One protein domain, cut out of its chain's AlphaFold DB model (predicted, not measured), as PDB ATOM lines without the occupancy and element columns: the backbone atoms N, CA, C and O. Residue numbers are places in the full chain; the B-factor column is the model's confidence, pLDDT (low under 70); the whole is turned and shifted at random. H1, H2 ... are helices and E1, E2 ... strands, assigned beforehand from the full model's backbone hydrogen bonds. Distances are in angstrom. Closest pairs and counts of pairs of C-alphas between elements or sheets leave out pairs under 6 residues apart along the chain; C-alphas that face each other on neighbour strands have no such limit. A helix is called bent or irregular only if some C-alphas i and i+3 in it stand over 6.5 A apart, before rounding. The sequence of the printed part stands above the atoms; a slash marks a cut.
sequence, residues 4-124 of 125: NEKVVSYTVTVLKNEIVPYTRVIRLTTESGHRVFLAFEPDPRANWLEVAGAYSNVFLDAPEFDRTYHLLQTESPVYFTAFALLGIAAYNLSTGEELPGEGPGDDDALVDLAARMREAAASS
ATOM      1  N   ASN A   4     131.483  51.401 -20.403       88.88
ATOM      2  CA  ASN A   4     131.236  49.964 -20.370       88.88
ATOM      3  C   ASN A   4     131.805  49.437 -19.065       88.88
ATOM      4  O   ASN A   4     133.018  49.457 -18.863       88.88
ATOM      5  N   GLU A   5     130.921  49.062 -18.154       91.81
ATOM      6  CA  GLU A   5     131.320  48.680 -16.812       91.81
ATOM      7  C   GLU A   5     130.478  47.530 -16.295       91.81
ATOM      8  O   GLU A   5     129.260  47.458 -16.502       91.81
ATOM      9  N   LYS A   6     131.131  46.648 -15.542       94.81
ATOM     10  CA  LYS A   6     130.460  45.532 -14.894       94.81
ATOM     11  C   LYS A   6     129.442  46.029 -13.873       94.81
ATOM     12  O   LYS A   6     129.767  46.821 -12.985       94.81
ATOM     13  N   VAL A   7     128.224  45.501 -13.938       96.50
ATOM     14  CA  VAL A   7     127.197  45.702 -12.914       96.50
ATOM     15  C   VAL A   7     127.563  44.873 -11.685       96.50
ATOM     16  O   VAL A   7     127.693  43.652 -11.758       96.50
ATOM     17  N   VAL A   8     127.714  45.533 -10.534       97.50
ATOM     18  CA  VAL A   8     128.052  44.869  -9.262       97.50
ATOM     19  C   VAL A   8     126.870  44.784  -8.309       97.50
ATOM     20  O   VAL A   8     126.840  43.908  -7.448       97.50
ATOM     21  N   SER A   9     125.888  45.683  -8.435       97.25
ATOM     22  CA  SER A   9     124.664  45.583  -7.646       97.25
ATOM     23  C   SER A   9     123.443  46.227  -8.296       97.25
ATOM     24  O   SER A   9     123.522  47.160  -9.093       97.25
ATOM     25  N   TYR A  10     122.322  45.629  -7.919       97.88
ATOM     26  CA  TYR A  10     120.934  45.853  -8.272       97.88
ATOM     27  C   TYR A  10     119.953  46.411  -7.245       97.88
ATOM     28  O   TYR A  10     119.905  45.865  -6.144       97.88
ATOM     29  N   THR A  11     119.062  47.340  -7.587       98.06
ATOM     30  CA  THR A  11     117.771  47.450  -6.877       98.06
ATOM     31  C   THR A  11     116.619  47.593  -7.857       98.06
ATOM     32  O   THR A  11     116.772  48.203  -8.911       98.06
ATOM     33  N   VAL A  12     115.461  47.036  -7.505       97.94
ATOM     34  CA  VAL A  12     114.231  47.115  -8.303       97.94
ATOM     35  C   VAL A  12     113.156  47.807  -7.483       97.94
ATOM     36  O   VAL A  12     113.019  47.558  -6.285       97.94
ATOM     37  N   THR A  13     112.391  48.695  -8.106       97.50
ATOM     38  CA  THR A  13     111.291  49.405  -7.453       97.50
ATOM     39  C   THR A  13     110.073  49.434  -8.366       97.50
ATOM     40  O   THR A  13     110.181  49.756  -9.548       97.50
ATOM     41  N   VAL A  14     108.906  49.126  -7.801       95.19
ATOM     42  CA  VAL A  14     107.606  49.297  -8.454       95.19
ATOM     43  C   VAL A  14     106.902  50.482  -7.805       95.19
ATOM     44  O   VAL A  14     106.862  50.601  -6.581       95.19
ATOM     45  N   LEU A  15     106.371  51.368  -8.635       93.69
ATOM     46  CA  LEU A  15     105.787  52.643  -8.258       93.69
ATOM     47  C   LEU A  15     104.346  52.711  -8.761       93.69
ATOM     48  O   LEU A  15     104.021  52.211  -9.837       93.69
ATOM     49  N   LYS A  16     103.505  53.442  -8.034       92.38
ATOM     50  CA  LYS A  16     102.219  53.932  -8.530       92.38
ATOM     51  C   LYS A  16     102.050  55.372  -8.065       92.38
ATOM     52  O   LYS A  16     101.918  55.606  -6.868       92.38
ATOM     53  N   ASN A  17     102.137  56.324  -8.989       90.62
ATOM     54  CA  ASN A  17     102.060  57.754  -8.694       90.62
ATOM     55  C   ASN A  17     101.646  58.552  -9.947       90.62
ATOM     56  O   ASN A  17     101.652  58.005 -11.044       90.62
ATOM     57  N   GLU A  18     101.305  59.829  -9.762       91.69
ATOM     58  CA  GLU A  18     100.901  60.763 -10.831       91.69
ATOM     59  C   GLU A  18     101.988  61.809 -11.159       91.69
ATOM     60  O   GLU A  18     101.759  62.728 -11.937       91.69
ATOM     61  N   ILE A  19     103.169  61.705 -10.539       91.94
ATOM     62  CA  ILE A  19     104.260  62.687 -10.652       91.94
ATOM     63  C   ILE A  19     105.192  62.328 -11.814       91.94
ATOM     64  O   ILE A  19     105.680  63.209 -12.518       91.94
ATOM     65  N   VAL A  20     105.456  61.034 -12.001       90.00
ATOM     66  CA  VAL A  20     106.332  60.500 -13.044       90.00
ATOM     67  C   VAL A  20     105.625  59.394 -13.830       90.00
ATOM     68  O   VAL A  20     104.859  58.631 -13.239       90.00
ATOM     69  N   PRO A  21     105.881  59.271 -15.145       90.19
ATOM     70  CA  PRO A  21     105.145  58.344 -16.007       90.19
ATOM     71  C   PRO A  21     105.639  56.889 -15.932       90.19
ATOM     72  O   PRO A  21     104.962  55.989 -16.425       90.19
ATOM     73  N   TYR A  22     106.794  56.623 -15.311       92.00
ATOM     74  CA  TYR A  22     107.291  55.261 -15.113       92.00
ATOM     75  C   TYR A  22     106.664  54.600 -13.885       92.00
ATOM     76  O   TYR A  22     106.486  55.209 -12.828       92.00
ATOM     77  N   THR A  23     106.390  53.301 -14.004       93.00
ATOM     78  CA  THR A  23     105.855  52.473 -12.906       93.00
ATOM     79  C   THR A  23     106.858  51.448 -12.398       93.00
ATOM     80  O   THR A  23     106.650  50.848 -11.344       93.00
ATOM     81  N   ARG A  24     107.966  51.245 -13.113       97.00
ATOM     82  CA  ARG A  24     109.031  50.323 -12.726       97.00
ATOM     83  C   ARG A  24     110.382  50.982 -12.942       97.00
ATOM     84  O   ARG A  24     110.579  51.717 -13.907       97.00
ATOM     85  N   VAL A  25     111.291  50.725 -12.011       97.50
ATOM     86  CA  VAL A  25     112.642  51.279 -11.999       97.50
ATOM     87  C   VAL A  25     113.622  50.186 -11.615       97.50
ATOM     88  O   VAL A  25     113.370  49.428 -10.676       97.50
ATOM     89  N   ILE A  26     114.765  50.162 -12.291       98.50
ATOM     90  CA  ILE A  26     115.939  49.405 -11.873       98.50
ATOM     91  C   ILE A  26     117.083  50.399 -11.662       98.50
ATOM     92  O   ILE A  26     117.360  51.228 -12.525       98.50
ATOM     93  N   ARG A  27     117.749  50.341 -10.508       98.31
ATOM     94  CA  ARG A  27     118.970  51.117 -10.258       98.31
ATOM     95  C   ARG A  27     120.158  50.179 -10.207       98.31
ATOM     96  O   ARG A  27     120.138  49.228  -9.424       98.31
ATOM     97  N   LEU A  28     121.178  50.476 -11.002       98.12
ATOM     98  CA  LEU A  28     122.419  49.715 -11.051       98.12
ATOM     99  C   LEU A  28     123.540  50.514 -10.392       98.12
ATOM    100  O   LEU A  28     123.587  51.743 -10.492       98.12
ATOM    101  N   THR A  29     124.454  49.800  -9.750       97.88
ATOM    102  CA  THR A  29     125.782  50.309  -9.410       97.88
ATOM    103  C   THR A  29     126.805  49.459 -10.139       97.88
ATOM    104  O   THR A  29     126.718  48.227 -10.105       97.88
ATOM    105  N   THR A  30     127.751  50.112 -10.796       96.19
ATOM    106  CA  THR A  30     128.842  49.465 -11.524       96.19
ATOM    107  C   THR A  30     130.102  49.350 -10.663       96.19
ATOM    108  O   THR A  30     130.162  49.871  -9.545       96.19
ATOM    109  N   GLU A  31     131.125  48.669 -11.171       96.00
ATOM    110  CA  GLU A  31     132.389  48.460 -10.459       96.00
ATOM    111  C   GLU A  31     133.155  49.751 -10.126       96.00
ATOM    112  O   GLU A  31     133.828  49.802  -9.096       96.00
ATOM    113  N   SER A  32     133.013  50.813 -10.928       94.12
ATOM    114  CA  SER A  32     133.613  52.126 -10.637       94.12
ATOM    115  C   SER A  32     132.798  52.952  -9.630       94.12
ATOM    116  O   SER A  32     133.233  54.014  -9.179       94.12
ATOM    117  N   GLY A  33     131.607  52.469  -9.257       95.25
ATOM    118  CA  GLY A  33     130.627  53.206  -8.468       95.25
ATOM    119  C   GLY A  33     129.703  54.101  -9.299       95.25
ATOM    120  O   GLY A  33     128.933  54.867  -8.708       95.25
ATOM    121  N   HIS A  34     129.740  54.006 -10.635       95.62
ATOM    122  CA  HIS A  34     128.790  54.682 -11.521       95.62
ATOM    123  C   HIS A  34     127.363  54.223 -11.217       95.62
ATOM    124  O   HIS A  34     127.094  53.042 -10.968       95.62
ATOM    125  N   ARG A  35     126.429  55.174 -11.205       97.69
ATOM    126  CA  ARG A  35     125.031  54.939 -10.830       97.69
ATOM    127  C   ARG A  35     124.134  55.065 -12.045       97.69
ATOM    128  O   ARG A  35     124.015  56.138 -12.632       97.69
ATOM    129  N   VAL A  36     123.450  53.982 -12.376       97.62
ATOM    130  CA  VAL A  36     122.526  53.941 -13.507       97.62
ATOM    131  C   VAL A  36     121.098  53.898 -12.993       97.62
ATOM    132  O   VAL A  36     120.766  53.111 -12.106       97.62
ATOM    133  N   PHE A  37     120.247  54.737 -13.563       97.81
ATOM    134  CA  PHE A  37     118.813  54.749 -13.349       97.81
ATOM    135  C   PHE A  37     118.118  54.298 -14.633       97.81
ATOM    136  O   PHE A  37     118.141  55.013 -15.628       97.81
ATOM    137  N   LEU A  38     117.508  53.115 -14.601       97.88
ATOM    138  CA  LEU A  38     116.667  52.593 -15.671       97.88
ATOM    139  C   LEU A  38     115.204  52.802 -15.278       97.88
ATOM    140  O   LEU A  38     114.751  52.237 -14.278       97.88
ATOM    141  N   ALA A  39     114.471  53.603 -16.039       97.12
ATOM    142  CA  ALA A  39     113.035  53.798 -15.875       97.12
ATOM    143  C   ALA A  39     112.286  53.218 -17.068       97.12
ATOM    144  O   ALA A  39     112.695  53.403 -18.208       97.12
ATOM    145  N   PHE A  40     111.177  52.541 -16.785       95.88
ATOM    146  CA  PHE A  40     110.370  51.861 -17.791       95.88
ATOM    147  C   PHE A  40     109.034  52.592 -17.937       95.88
ATOM    148  O   PHE A  40     108.223  52.618 -16.999       95.88
ATOM    149  N   GLU A  41     108.841  53.225 -19.090       93.81
ATOM    150  CA  GLU A  41     107.760  54.167 -19.381       93.81
ATOM    151  C   GLU A  41     106.838  53.653 -20.489       93.81
ATOM    152  O   GLU A  41     107.277  52.915 -21.365       93.81
ATOM    153  N   PRO A  42     105.542  54.005 -20.465       91.31
ATOM    154  CA  PRO A  42     104.616  53.586 -21.514       91.31
ATOM    155  C   PRO A  42     104.879  54.275 -22.859       91.31
ATOM    156  O   PRO A  42     104.565  53.692 -23.892       91.31
ATOM    157  N   ASP A  43     105.443  55.487 -22.839       89.12
ATOM    158  CA  ASP A  43     105.663  56.318 -24.020       89.12
ATOM    159  C   ASP A  43     107.158  56.652 -24.181       89.12
ATOM    160  O   ASP A  43     107.793  57.088 -23.212       89.12
ATOM    161  N   PRO A  44     107.730  56.511 -25.391       82.69
ATOM    162  CA  PRO A  44     109.143  56.775 -25.632       82.69
ATOM    163  C   PRO A  44     109.470  58.274 -25.565       82.69
ATOM    164  O   PRO A  44     108.713  59.131 -26.032       82.69
ATOM    165  N   ARG A  45     110.651  58.605 -25.027       85.06
ATOM    166  CA  ARG A  45     111.159  59.984 -24.922       85.06
ATOM    167  C   ARG A  45     112.223  60.287 -25.967       85.06
ATOM    168  O   ARG A  45     113.037  59.439 -26.307       85.06
ATOM    169  N   ALA A  46     112.296  61.544 -26.405       85.69
ATOM    170  CA  ALA A  46     113.381  61.996 -27.279       85.69
ATOM    171  C   ALA A  46     114.753  61.959 -26.574       85.69
ATOM    172  O   ALA A  46     115.745  61.545 -27.164       85.69
ATOM    173  N   ASN A  47     114.810  62.354 -25.300       88.06
ATOM    174  CA  ASN A  47     115.996  62.303 -24.438       88.06
ATOM    175  C   ASN A  47     116.023  61.017 -23.598       88.06
ATOM    176  O   ASN A  47     116.119  61.054 -22.375       88.06
ATOM    177  N   TRP A  48     115.889  59.868 -24.254       93.12
ATOM    178  CA  TRP A  48     115.821  58.576 -23.574       93.12
ATOM    179  C   TRP A  48     117.142  58.167 -22.895       93.12
ATOM    180  O   TRP A  48     117.119  57.336 -21.995       93.12
ATOM    181  N   LEU A  49     118.277  58.769 -23.268       92.88
ATOM    182  CA  LEU A  49     119.579  58.550 -22.636       92.88
ATOM    183  C   LEU A  49     120.205  59.871 -22.191       92.88
ATOM    184  O   LEU A  49     120.418  60.779 -22.994       92.88
ATOM    185  N   GLU A  50     120.587  59.930 -20.920       92.19
ATOM    186  CA  GLU A  50     121.358  61.026 -20.338       92.19
ATOM    187  C   GLU A  50     122.582  60.443 -19.633       92.19
ATOM    188  O   GLU A  50     122.452  59.578 -18.769       92.19
ATOM    189  N   VAL A  51     123.779  60.924 -19.978       89.50
ATOM    190  CA  VAL A  51     125.037  60.523 -19.330       89.50
ATOM    191  C   VAL A  51     125.699  61.775 -18.766       89.50
ATOM    192  O   VAL A  51     126.079  62.675 -19.516       89.50
ATOM    193  N   ALA A  52     125.822  61.847 -17.441       86.75
ATOM    194  CA  ALA A  52     126.317  63.022 -16.733       86.75
ATOM    195  C   ALA A  52     127.233  62.624 -15.566       86.75
ATOM    196  O   ALA A  52     126.782  62.202 -14.500       86.75
ATOM    197  N   GLY A  53     128.545  62.802 -15.746       87.38
ATOM    198  CA  GLY A  53     129.534  62.454 -14.723       87.38
ATOM    199  C   GLY A  53     129.436  60.979 -14.328       87.38
ATOM    200  O   GLY A  53     129.526  60.117 -15.191       87.38
ATOM    201  N   ALA A  54     129.222  60.710 -13.036       91.69
ATOM    202  CA  ALA A  54     129.083  59.361 -12.471       91.69
ATOM    203  C   ALA A  54     127.635  58.815 -12.485       91.69
ATOM    204  O   ALA A  54     127.304  57.901 -11.723       91.69
ATOM    205  N   TYR A  55     126.748  59.425 -13.278       94.31
ATOM    206  CA  TYR A  55     125.333  59.079 -13.344       94.31
ATOM    207  C   TYR A  55     124.867  58.902 -14.788       94.31
ATOM    208  O   TYR A  55     125.227  59.692 -15.663       94.31
ATOM    209  N   SER A  56     124.015  57.903 -15.012       95.12
ATOM    210  CA  SER A  56     123.279  57.741 -16.269       95.12
ATOM    211  C   SER A  56     121.792  57.531 -16.004       95.12
ATOM    212  O   SER A  56     121.436  56.719 -15.150       95.12
ATOM    213  N   ASN A  57     120.935  58.210 -16.764       95.75
ATOM    214  CA  ASN A  57     119.505  57.919 -16.832       95.75
ATOM    215  C   ASN A  57     119.202  57.275 -18.183       95.75
ATOM    216  O   ASN A  57     119.605  57.802 -19.220       95.75
ATOM    217  N   VAL A  58     118.481  56.159 -18.163       95.88
ATOM    218  CA  VAL A  58     117.987  55.475 -19.356       95.88
ATOM    219  C   VAL A  58     116.485  55.276 -19.196       95.88
ATOM    220  O   VAL A  58     116.028  54.687 -18.215       95.88
ATOM    221  N   PHE A  59     115.722  55.786 -20.150       95.88
ATOM    222  CA  PHE A  59     114.280  55.627 -20.238       95.88
ATOM    223  C   PHE A  59     113.984  54.614 -21.338       95.88
ATOM    224  O   PHE A  59     114.322  54.838 -22.497       95.88
ATOM    225  N   LEU A  60     113.405  53.489 -20.944       94.69
ATOM    226  CA  LEU A  60     113.117  52.331 -21.781       94.69
ATOM    227  C   LEU A  60     111.610  52.116 -21.880       94.69
ATOM    228  O   LEU A  60     110.845  52.601 -21.036       94.69
ATOM    229  N   ASP A  61     111.188  51.337 -22.867       93.75
ATOM    230  CA  ASP A  61     109.776  51.019 -23.037       93.75
ATOM    231  C   ASP A  61     109.308  50.061 -21.930       93.75
ATOM    232  O   ASP A  61     109.999  49.117 -21.536       93.75
ATOM    233  N   ALA A  62     108.090  50.268 -21.424       93.50
ATOM    234  CA  ALA A  62     107.516  49.479 -20.334       93.50
ATOM    235  C   ALA A  62     107.602  47.946 -20.528       93.50
ATOM    236  O   ALA A  62     107.896  47.255 -19.545       93.50
ATOM    237  N   PRO A  63     107.387  47.387 -21.741       93.62
ATOM    238  CA  PRO A  63     107.519  45.951 -21.990       93.62
ATOM    239  C   PRO A  63     108.939  45.393 -21.812       93.62
ATOM    240  O   PRO A  63     109.090  44.191 -21.604       93.62
ATOM    241  N   GLU A  64     109.982  46.226 -21.866       92.94
ATOM    242  CA  GLU A  64     111.369  45.761 -21.751       92.94
ATOM    243  C   GLU A  64     111.745  45.354 -20.324       92.94
ATOM    244  O   GLU A  64     112.680  44.576 -20.134       92.94
ATOM    245  N   PHE A  65     110.986  45.807 -19.319       95.94
ATOM    246  CA  PHE A  65     111.301  45.569 -17.911       95.94
ATOM    247  C   PHE A  65     111.523  44.094 -17.586       95.94
ATOM    248  O   PHE A  65     112.510  43.760 -16.935       95.94
ATOM    249  N   ASP A  66     110.615  43.210 -18.012       94.81
ATOM    250  CA  ASP A  66     110.683  41.800 -17.619       94.81
ATOM    251  C   ASP A  66     111.934  41.136 -18.222       94.81
ATOM    252  O   ASP A  66     112.611  40.364 -17.544       94.81
ATOM    253  N   ARG A  67     112.304  41.507 -19.458       93.00
ATOM    254  CA  ARG A  67     113.527  41.029 -20.120       93.00
ATOM    255  C   ARG A  67     114.781  41.571 -19.441       93.00
ATOM    256  O   ARG A  67     115.689  40.796 -19.152       93.00
ATOM    257  N   THR A  68     114.832  42.875 -19.160       95.00
ATOM    258  CA  THR A  68     115.976  43.501 -18.481       95.00
ATOM    259  C   THR A  68     116.178  42.929 -17.082       95.00
ATOM    260  O   THR A  68     117.300  42.618 -16.688       95.00
ATOM    261  N   TYR A  69     115.091  42.760 -16.329       96.50
ATOM    262  CA  TYR A  69     115.155  42.209 -14.984       96.50
ATOM    263  C   TYR A  69     115.592  40.744 -14.994       96.50
ATOM    264  O   TYR A  69     116.437  40.363 -14.187       96.50
ATOM    265  N   HIS A  70     115.070  39.943 -15.926       95.56
ATOM    266  CA  HIS A  70     115.472  38.547 -16.069       95.56
ATOM    267  C   HIS A  70     116.964  38.410 -16.388       95.56
ATOM    268  O   HIS A  70     117.647  37.655 -15.704       95.56
ATOM    269  N   LEU A  71     117.490  39.205 -17.331       93.44
ATOM    270  CA  LEU A  71     118.919  39.226 -17.667       93.44
ATOM    271  C   LEU A  71     119.794  39.482 -16.426       93.44
ATOM    272  O   LEU A  71     120.744  38.750 -16.172       93.44
ATOM    273  N   LEU A  72     119.434  40.484 -15.617       95.75
ATOM    274  CA  LEU A  72     120.144  40.821 -14.375       95.75
ATOM    275  C   LEU A  72     120.037  39.736 -13.289       95.75
ATOM    276  O   LEU A  72     120.838  39.725 -12.355       95.75
ATOM    277  N   GLN A  73     119.027  38.866 -13.354       95.12
ATOM    278  CA  GLN A  73     118.852  37.759 -12.415       95.12
ATOM    279  C   GLN A  73     119.615  36.501 -12.821       95.12
ATOM    280  O   GLN A  73     120.084  35.781 -11.938       95.12
ATOM    281  N   THR A  74     119.665  36.189 -14.118       94.00
ATOM    282  CA  THR A  74     120.164  34.896 -14.603       94.00
ATOM    283  C   THR A  74     121.614  34.936 -15.033       94.00
ATOM    284  O   THR A  74     122.308  33.932 -14.886       94.00
ATOM    285  N   GLU A  75     122.081  36.077 -15.530       91.38
ATOM    286  CA  GLU A  75     123.418  36.193 -16.090       91.38
ATOM    287  C   GLU A  75     124.409  36.801 -15.099       91.38
ATOM    288  O   GLU A  75     124.094  37.689 -14.304       91.38
ATOM    289  N   SER A  76     125.649  36.324 -15.155       88.56
ATOM    290  CA  SER A  76     126.765  36.895 -14.408       88.56
ATOM    291  C   SER A  76     128.084  36.556 -15.112       88.56
ATOM    292  O   SER A  76     128.440  35.377 -15.166       88.56
ATOM    293  N   PRO A  77     128.869  37.551 -15.564       90.38
ATOM    294  CA  PRO A  77     128.670  38.994 -15.384       90.38
ATOM    295  C   PRO A  77     127.627  39.612 -16.336       90.38
ATOM    296  O   PRO A  77     127.351  39.072 -17.402       90.38
ATOM    297  N   VAL A  78     127.095  40.778 -15.950       93.81
ATOM    298  CA  VAL A  78     126.348  41.692 -16.832       93.81
ATOM    299  C   VAL A  78     127.096  43.021 -16.887       93.81
ATOM    300  O   VAL A  78     127.524  43.531 -15.848       93.81
ATOM    301  N   TYR A  79     127.232  43.581 -18.083       92.81
ATOM    302  CA  TYR A  79     127.901  44.842 -18.368       92.81
ATOM    303  C   TYR A  79     126.885  45.895 -18.788       92.81
ATOM    304  O   TYR A  79     125.976  45.627 -19.574       92.81
ATOM    305  N   PHE A  80     127.033  47.092 -18.225       92.75
ATOM    306  CA  PHE A  80     126.293  48.277 -18.627       92.75
ATOM    307  C   PHE A  80     127.144  49.095 -19.576       92.75
ATOM    308  O   PHE A  80     128.203  49.593 -19.187       92.75
ATOM    309  N   THR A  81     126.607  49.309 -20.769       90.00
ATOM    310  CA  THR A  81     127.268  50.080 -21.801       90.00
ATOM    311  C   THR A  81     126.393  51.248 -22.226       90.00
ATOM    312  O   THR A  81     125.212  51.072 -22.513       90.00
ATOM    313  N   ALA A  82     126.951  52.458 -22.266       89.06
ATOM    314  CA  ALA A  82     126.219  53.651 -22.683       89.06
ATOM    315  C   ALA A  82     127.114  54.681 -23.369       89.06
ATOM    316  O   ALA A  82     128.261  54.913 -22.983       89.06
ATOM    317  N   PHE A  83     126.555  55.352 -24.369       84.81
ATOM    318  CA  PHE A  83     127.236  56.378 -25.136       84.81
ATOM    319  C   PHE A  83     126.247  57.439 -25.618       84.81
ATOM    320  O   PHE A  83     125.215  57.109 -26.192       84.81
ATOM    321  N   ALA A  84     126.584  58.713 -25.424       82.25
ATOM    322  CA  ALA A  84     125.843  59.847 -25.966       82.25
ATOM    323  C   ALA A  84     126.831  60.898 -26.495       82.25
ATOM    324  O   ALA A  84     127.586  61.491 -25.715       82.25
ATOM    325  N   LEU A  85     126.873  61.106 -27.813       76.50
ATOM    326  CA  LEU A  85     127.759  62.082 -28.459       76.50
ATOM    327  C   LEU A  85     127.223  62.482 -29.840       76.50
ATOM    328  O   LEU A  85     126.744  61.635 -30.587       76.50
ATOM    329  N   LEU A  86     127.351  63.767 -30.196       75.75
ATOM    330  CA  LEU A  86     127.033  64.302 -31.535       75.75
ATOM    331  C   LEU A  86     125.634  63.908 -32.062       75.75
ATOM    332  O   LEU A  86     125.457  63.628 -33.242       75.75
ATOM    333  N   GLY A  87     124.629  63.894 -31.180       73.25
ATOM    334  CA  GLY A  87     123.247  63.554 -31.541       73.25
ATOM    335  C   GLY A  87     122.972  62.055 -31.674       73.25
ATOM    336  O   GLY A  87     121.860  61.680 -32.032       73.25
ATOM    337  N   ILE A  88     123.952  61.207 -31.360       78.06
ATOM    338  CA  ILE A  88     123.783  59.761 -31.310       78.06
ATOM    339  C   ILE A  88     123.791  59.295 -29.857       78.06
ATOM    340  O   ILE A  88     124.629  59.724 -29.063       78.06
ATOM    341  N   ALA A  89     122.852  58.411 -29.531       84.38
ATOM    342  CA  ALA A  89     122.712  57.771 -28.236       84.38
ATOM    343  C   ALA A  89     122.644  56.250 -28.427       84.38
ATOM    344  O   ALA A  89     121.958  55.774 -29.330       84.38
ATOM    345  N   ALA A  90     123.354  55.509 -27.585       84.88
ATOM    346  CA  ALA A  90     123.359  54.054 -27.562       84.88
ATOM    347  C   ALA A  90     123.454  53.553 -26.118       84.88
ATOM    348  O   ALA A  90     124.141  54.144 -25.282       84.88
ATOM    349  N   TYR A  91     122.766  52.454 -25.844       89.31
ATOM    350  CA  TYR A  91     122.744  51.773 -24.558       89.31
ATOM    351  C   TYR A  91     122.659  50.271 -24.801       89.31
ATOM    352  O   TYR A  91     121.965  49.836 -25.718       89.31
ATOM    353  N   ASN A  92     123.341  49.498 -23.963       87.88
ATOM    354  CA  ASN A  92     123.257  48.049 -23.959       87.88
ATOM    355  C   ASN A  92     123.403  47.509 -22.526       87.88
ATOM    356  O   ASN A  92     124.167  48.045 -21.717       87.88
ATOM    357  N   LEU A  93     122.684  46.426 -22.238       89.88
ATOM    358  CA  LEU A  93     122.994  45.510 -21.148       89.88
ATOM    359  C   LEU A  93     123.289  44.147 -21.759       89.88
ATOM    360  O   LEU A  93     122.407  43.535 -22.362       89.88
ATOM    361  N   SER A  94     124.511  43.664 -21.574       88.31
ATOM    362  CA  SER A  94     124.966  42.419 -22.186       88.31
ATOM    363  C   SER A  94     125.796  41.591 -21.212       88.31
ATOM    364  O   SER A  94     126.172  42.046 -20.134       88.31
ATOM    365  N   THR A  95     126.082  40.350 -21.585       85.25
ATOM    366  CA  THR A  95     127.022  39.478 -20.865       85.25
ATOM    367  C   THR A  95     128.445  39.567 -21.417       85.25
ATOM    368  O   THR A  95     129.345  38.903 -20.908       85.25
ATOM    369  N   GLY A  96     128.641  40.337 -22.490       73.25
ATOM    370  CA  GLY A  96     129.927  40.533 -23.144       73.25
ATOM    371  C   GLY A  96     130.634  41.777 -22.623       73.25
ATOM    372  O   GLY A  96     129.996  42.754 -22.250       73.25
ATOM    373  N   GLU A  97     131.962  41.741 -22.641       63.06
ATOM    374  CA  GLU A  97     132.821  42.886 -22.301       63.06
ATOM    375  C   GLU A  97     133.020  43.845 -23.478       63.06
ATOM    376  O   GLU A  97     133.744  44.828 -23.361       63.06
ATOM    377  N   GLU A  98     132.405  43.558 -24.622       62.84
ATOM    378  CA  GLU A  98     132.610  44.316 -25.849       62.84
ATOM    379  C   GLU A  98     132.010  45.720 -25.720       62.84
ATOM    380  O   GLU A  98     130.862  45.908 -25.300       62.84
ATOM    381  N   LEU A  99     132.805  46.725 -26.094       58.19
ATOM    382  CA  LEU A  99     132.287  48.069 -26.301       58.19
ATOM    383  C   LEU A  99     131.297  48.058 -27.478       58.19
ATOM    384  O   LEU A  99     131.383  47.181 -28.343       58.19
ATOM    385  N   PRO A 100     130.385  49.046 -27.568       57.22
ATOM    386  CA  PRO A 100     129.517  49.174 -28.732       57.22
ATOM    387  C   PRO A 100     130.370  49.194 -30.003       57.22
ATOM    388  O   PRO A 100     131.264  50.038 -30.124       57.22
ATOM    389  N   GLY A 101     130.098  48.277 -30.937       53.50
ATOM    390  CA  GLY A 101     130.830  48.182 -32.201       53.50
ATOM    391  C   GLY A 101     132.100  47.320 -32.222       53.50
ATOM    392  O   GLY A 101     132.818  47.378 -33.225       53.50
ATOM    393  N   GLU A 102     132.397  46.541 -31.174       52.75
ATOM    394  CA  GLU A 102     133.608  45.697 -31.103       52.75
ATOM    395  C   GLU A 102     133.397  44.189 -31.353       52.75
ATOM    396  O   GLU A 102     134.394  43.471 -31.453       52.75
ATOM    397  N   GLY A 103     132.171  43.692 -31.576       49.59
ATOM    398  CA  GLY A 103     131.981  42.271 -31.893       49.59
ATOM    399  C   GLY A 103     130.642  41.846 -32.512       49.59
ATOM    400  O   GLY A 103     129.772  42.670 -32.788       49.59
ATOM    401  N   PRO A 104     130.500  40.542 -32.828       42.12
ATOM    402  CA  PRO A 104     129.454  39.998 -33.703       42.12
ATOM    403  C   PRO A 104     128.070  39.865 -33.040       42.12
ATOM    404  O   PRO A 104     127.164  39.305 -33.652       42.12
ATOM    405  N   GLY A 105     127.914  40.323 -31.793       49.66
ATOM    406  CA  GLY A 105     126.643  40.324 -31.059       49.66
ATOM    407  C   GLY A 105     125.748  41.538 -31.328       49.66
ATOM    408  O   GLY A 105     124.668  41.623 -30.751       49.66
ATOM    409  N   ASP A 106     126.192  42.457 -32.182       51.81
ATOM    410  CA  ASP A 106     125.516  43.716 -32.468       51.81
ATOM    411  C   ASP A 106     124.763  43.637 -33.804       51.81
ATOM    412  O   ASP A 106     125.366  43.654 -34.879       51.81
ATOM    413  N   ASP A 107     123.428  43.564 -33.713       46.53
ATOM    414  CA  ASP A 107     122.504  43.809 -34.824       46.53
ATOM    415  C   ASP A 107     122.936  45.094 -35.559       46.53
ATOM    416  O   ASP A 107     123.205  46.118 -34.923       46.53
ATOM    417  N   ASP A 108     123.001  45.016 -36.893       49.84
ATOM    418  CA  ASP A 108     123.560  45.938 -37.905       49.84
ATOM    419  C   ASP A 108     123.578  47.458 -37.592       49.84
ATOM    420  O   ASP A 108     124.443  48.195 -38.069       49.84
ATOM    421  N   ALA A 109     122.669  47.946 -36.746       54.62
ATOM    422  CA  ALA A 109     122.591  49.323 -36.266       54.62
ATOM    423  C   ALA A 109     123.829  49.803 -35.477       54.62
ATOM    424  O   ALA A 109     124.172  50.988 -35.533       54.62
ATOM    425  N   LEU A 110     124.508  48.920 -34.740       53.09
ATOM    426  CA  LEU A 110     125.678  49.301 -33.933       53.09
ATOM    427  C   LEU A 110     126.993  49.227 -34.726       53.09
ATOM    428  O   LEU A 110     127.907  50.019 -34.488       53.09
ATOM    429  N   VAL A 111     127.049  48.386 -35.765       54.00
ATOM    430  CA  VAL A 111     128.112  48.427 -36.783       54.00
ATOM    431  C   VAL A 111     128.055  49.744 -37.562       54.00
ATOM    432  O   VAL A 111     129.083  50.410 -37.725       54.00
ATOM    433  N   ASP A 112     126.854  50.171 -37.963       58.12
ATOM    434  CA  ASP A 112     126.627  51.474 -38.598       58.12
ATOM    435  C   ASP A 112     127.037  52.641 -37.683       58.12
ATOM    436  O   ASP A 112     127.601  53.638 -38.144       58.12
ATOM    437  N   LEU A 113     126.814  52.516 -36.371       61.44
ATOM    438  CA  LEU A 113     127.269  53.491 -35.382       61.44
ATOM    439  C   LEU A 113     128.800  53.571 -35.314       61.44
ATOM    440  O   LEU A 113     129.368  54.662 -35.407       61.44
ATOM    441  N   ALA A 114     129.478  52.428 -35.202       57.47
ATOM    442  CA  ALA A 114     130.936  52.365 -35.150       57.47
ATOM    443  C   ALA A 114     131.589  52.913 -36.431       57.47
ATOM    444  O   ALA A 114     132.631  53.573 -36.368       57.47
ATOM    445  N   ALA A 115     130.967  52.677 -37.591       63.53
ATOM    446  CA  ALA A 115     131.395  53.241 -38.868       63.53
ATOM    447  C   ALA A 115     131.274  54.776 -38.879       63.53
ATOM    448  O   ALA A 115     132.258  55.464 -39.158       63.53
ATOM    449  N   ARG A 116     130.123  55.326 -38.467       63.66
ATOM    450  CA  ARG A 116     129.908  56.785 -38.377       63.66
ATOM    451  C   ARG A 116     130.856  57.470 -37.392       63.66
ATOM    452  O   ARG A 116     131.287  58.595 -37.632       63.66
ATOM    453  N   MET A 117     131.216  56.805 -36.293       58.59
ATOM    454  CA  MET A 117     132.173  57.342 -35.319       58.59
ATOM    455  C   MET A 117     133.592  57.449 -35.886       58.59
ATOM    456  O   MET A 117     134.274  58.442 -35.626       58.59
ATOM    457  N   ARG A 118     134.028  56.470 -36.691       60.31
ATOM    458  CA  ARG A 118     135.321  56.541 -37.392       60.31
ATOM    459  C   ARG A 118     135.354  57.689 -38.400       60.31
ATOM    460  O   ARG A 118     136.354  58.395 -38.477       60.31
ATOM    461  N   GLU A 119     134.259  57.917 -39.121       63.62
ATOM    462  CA  GLU A 119     134.139  59.029 -40.075       63.62
ATOM    463  C   GLU A 119     134.132  60.407 -39.385       63.62
ATOM    464  O   GLU A 119     134.801  61.337 -39.838       63.62
ATOM    465  N   ALA A 120     133.432  60.547 -38.255       55.47
ATOM    466  CA  ALA A 120     133.400  61.792 -37.481       55.47
ATOM    467  C   ALA A 120     134.763  62.134 -36.844       55.47
ATOM    468  O   ALA A 120     135.166  63.298 -36.809       55.47
ATOM    469  N   ALA A 121     135.502  61.124 -36.372       55.25
ATOM    470  CA  ALA A 121     136.846  61.314 -35.829       55.25
ATOM    471  C   ALA A 121     137.866  61.689 -36.919       55.25
ATOM    472  O   ALA A 121     138.727  62.527 -36.680       55.25
ATOM    473  N   ALA A 122     137.739  61.119 -38.123       57.53
ATOM    474  CA  ALA A 122     138.623  61.403 -39.255       57.53
ATOM    475  C   ALA A 122     138.352  62.754 -39.947       57.53
ATOM    476  O   ALA A 122     139.202  63.243 -40.679       57.53
ATOM    477  N   SER A 123     137.173  63.347 -39.742       53.81
ATOM    478  CA  SER A 123     136.792  64.658 -40.300       53.81
ATOM    479  C   SER A 123     137.046  65.834 -39.350       53.81
ATOM    480  O   SER A 123     136.750  66.977 -39.697       53.81
ATOM    481  N   SER A 124     137.585  65.558 -38.161       47.88
ATOM    482  CA  SER A 124     137.937  66.559 -37.145       47.88
ATOM    483  C   SER A 124     139.430  66.946 -37.168       47.88
ATOM    484  O   SER A 124     139.894  67.553 -36.203       47.88
TER     485      SER A 124
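What this domain is: This is residues 4 to 124 of the 125 residues of an uncharacterized protein of Leifsonia naganoensis (UniProt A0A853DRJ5). One seven-stranded sheet is folded back on itself like part of a barrel, with the bent strand E1 as the hinge between the leaf E4, E5, E3, E2 and the hairpin E6, E7. Helix H1 packs over one face of the sheet, along E3, while the low-confidence helix H2 lies beyond E7 and only grazes the sheet, at one end of the long axis. The printed part has 121 residues, with elements in the order E1 E2 E3 E4 E5 H1 E6 E7 H2; the mixed sheet runs E4 E5 E3 E2 E1 E6 E7, and the class is mixed, helices and strands. It is compact, with a radius of gyration of the C-alphas of 15.0 A, yet elongated, spanning 48 by 31 by 27 A.

Where its parts are: E1, residues 4 to 14, begins at C-alpha 4 (131.236, 49.964, -20.370), spans 26.5 A and bends by 76 degrees at residue 8. E2 is residues 24 to 30, 19.9 A; E3 is 35 to 41, 19.3 A; E4 is 49 to 52, 10.0 A; E5 is 55 to 61, 20.0 A. H1, residues 64 to 74, spans 15.7 A. E6 is residues 79 to 85, 20.0 A, and E7 is 88 to 94, 19.6 A. H2, residues 109 to 122, spans 20.3 A and ends at C-alpha 122 (138.623, 61.403, -39.255).

How they stand to each other: The sheet is twisted and curled. E1 pairs with E6 over residues 4 to 6, N 5 to O 80 at 3.0 A, and with E2 over residues 7 to 14, N 11 to O 27 at 2.8 A. E1, E2 and E3 form a meander, each strand the antiparallel neighbour of the one before; N 38 and O 26 are 2.8 A apart. E5 is parallel to E3, N 58 to O 37 at 2.8 A. E4 and E5 form a hairpin, N 50 to O 57 at 2.9 A, as do E6 and E7, N 83 to O 90 at 2.8 A. In this folded sheet, bent into two leaves that face each other, the closest C-alphas of E4 and E6 are those of Val 51 and Ala 84, 6.7 A apart. H1 is on the sheet at a height of 8.1 A, only just over E3, with 3 of its C-alphas falling on it; on the local plane it runs along E3 at 2 degrees. The closest C-alphas of H1 and E3 are those of Phe 65 and Phe 40, 6.4 A. H2 and E7 are near each other; H1 and H2 are apart. In H1 and H2 every O i to N i+4 pair is within hydrogen-bond range.

The domain as a whole: The two C-alphas farthest apart, of Lys 16 and Ala 122, are 48.2 A apart. The printed part has no cut. The link E7 to H2, residues 95 to 108, is long. Residues 97 to 124 have pLDDT under 70; the mean of the printed part is 83.5.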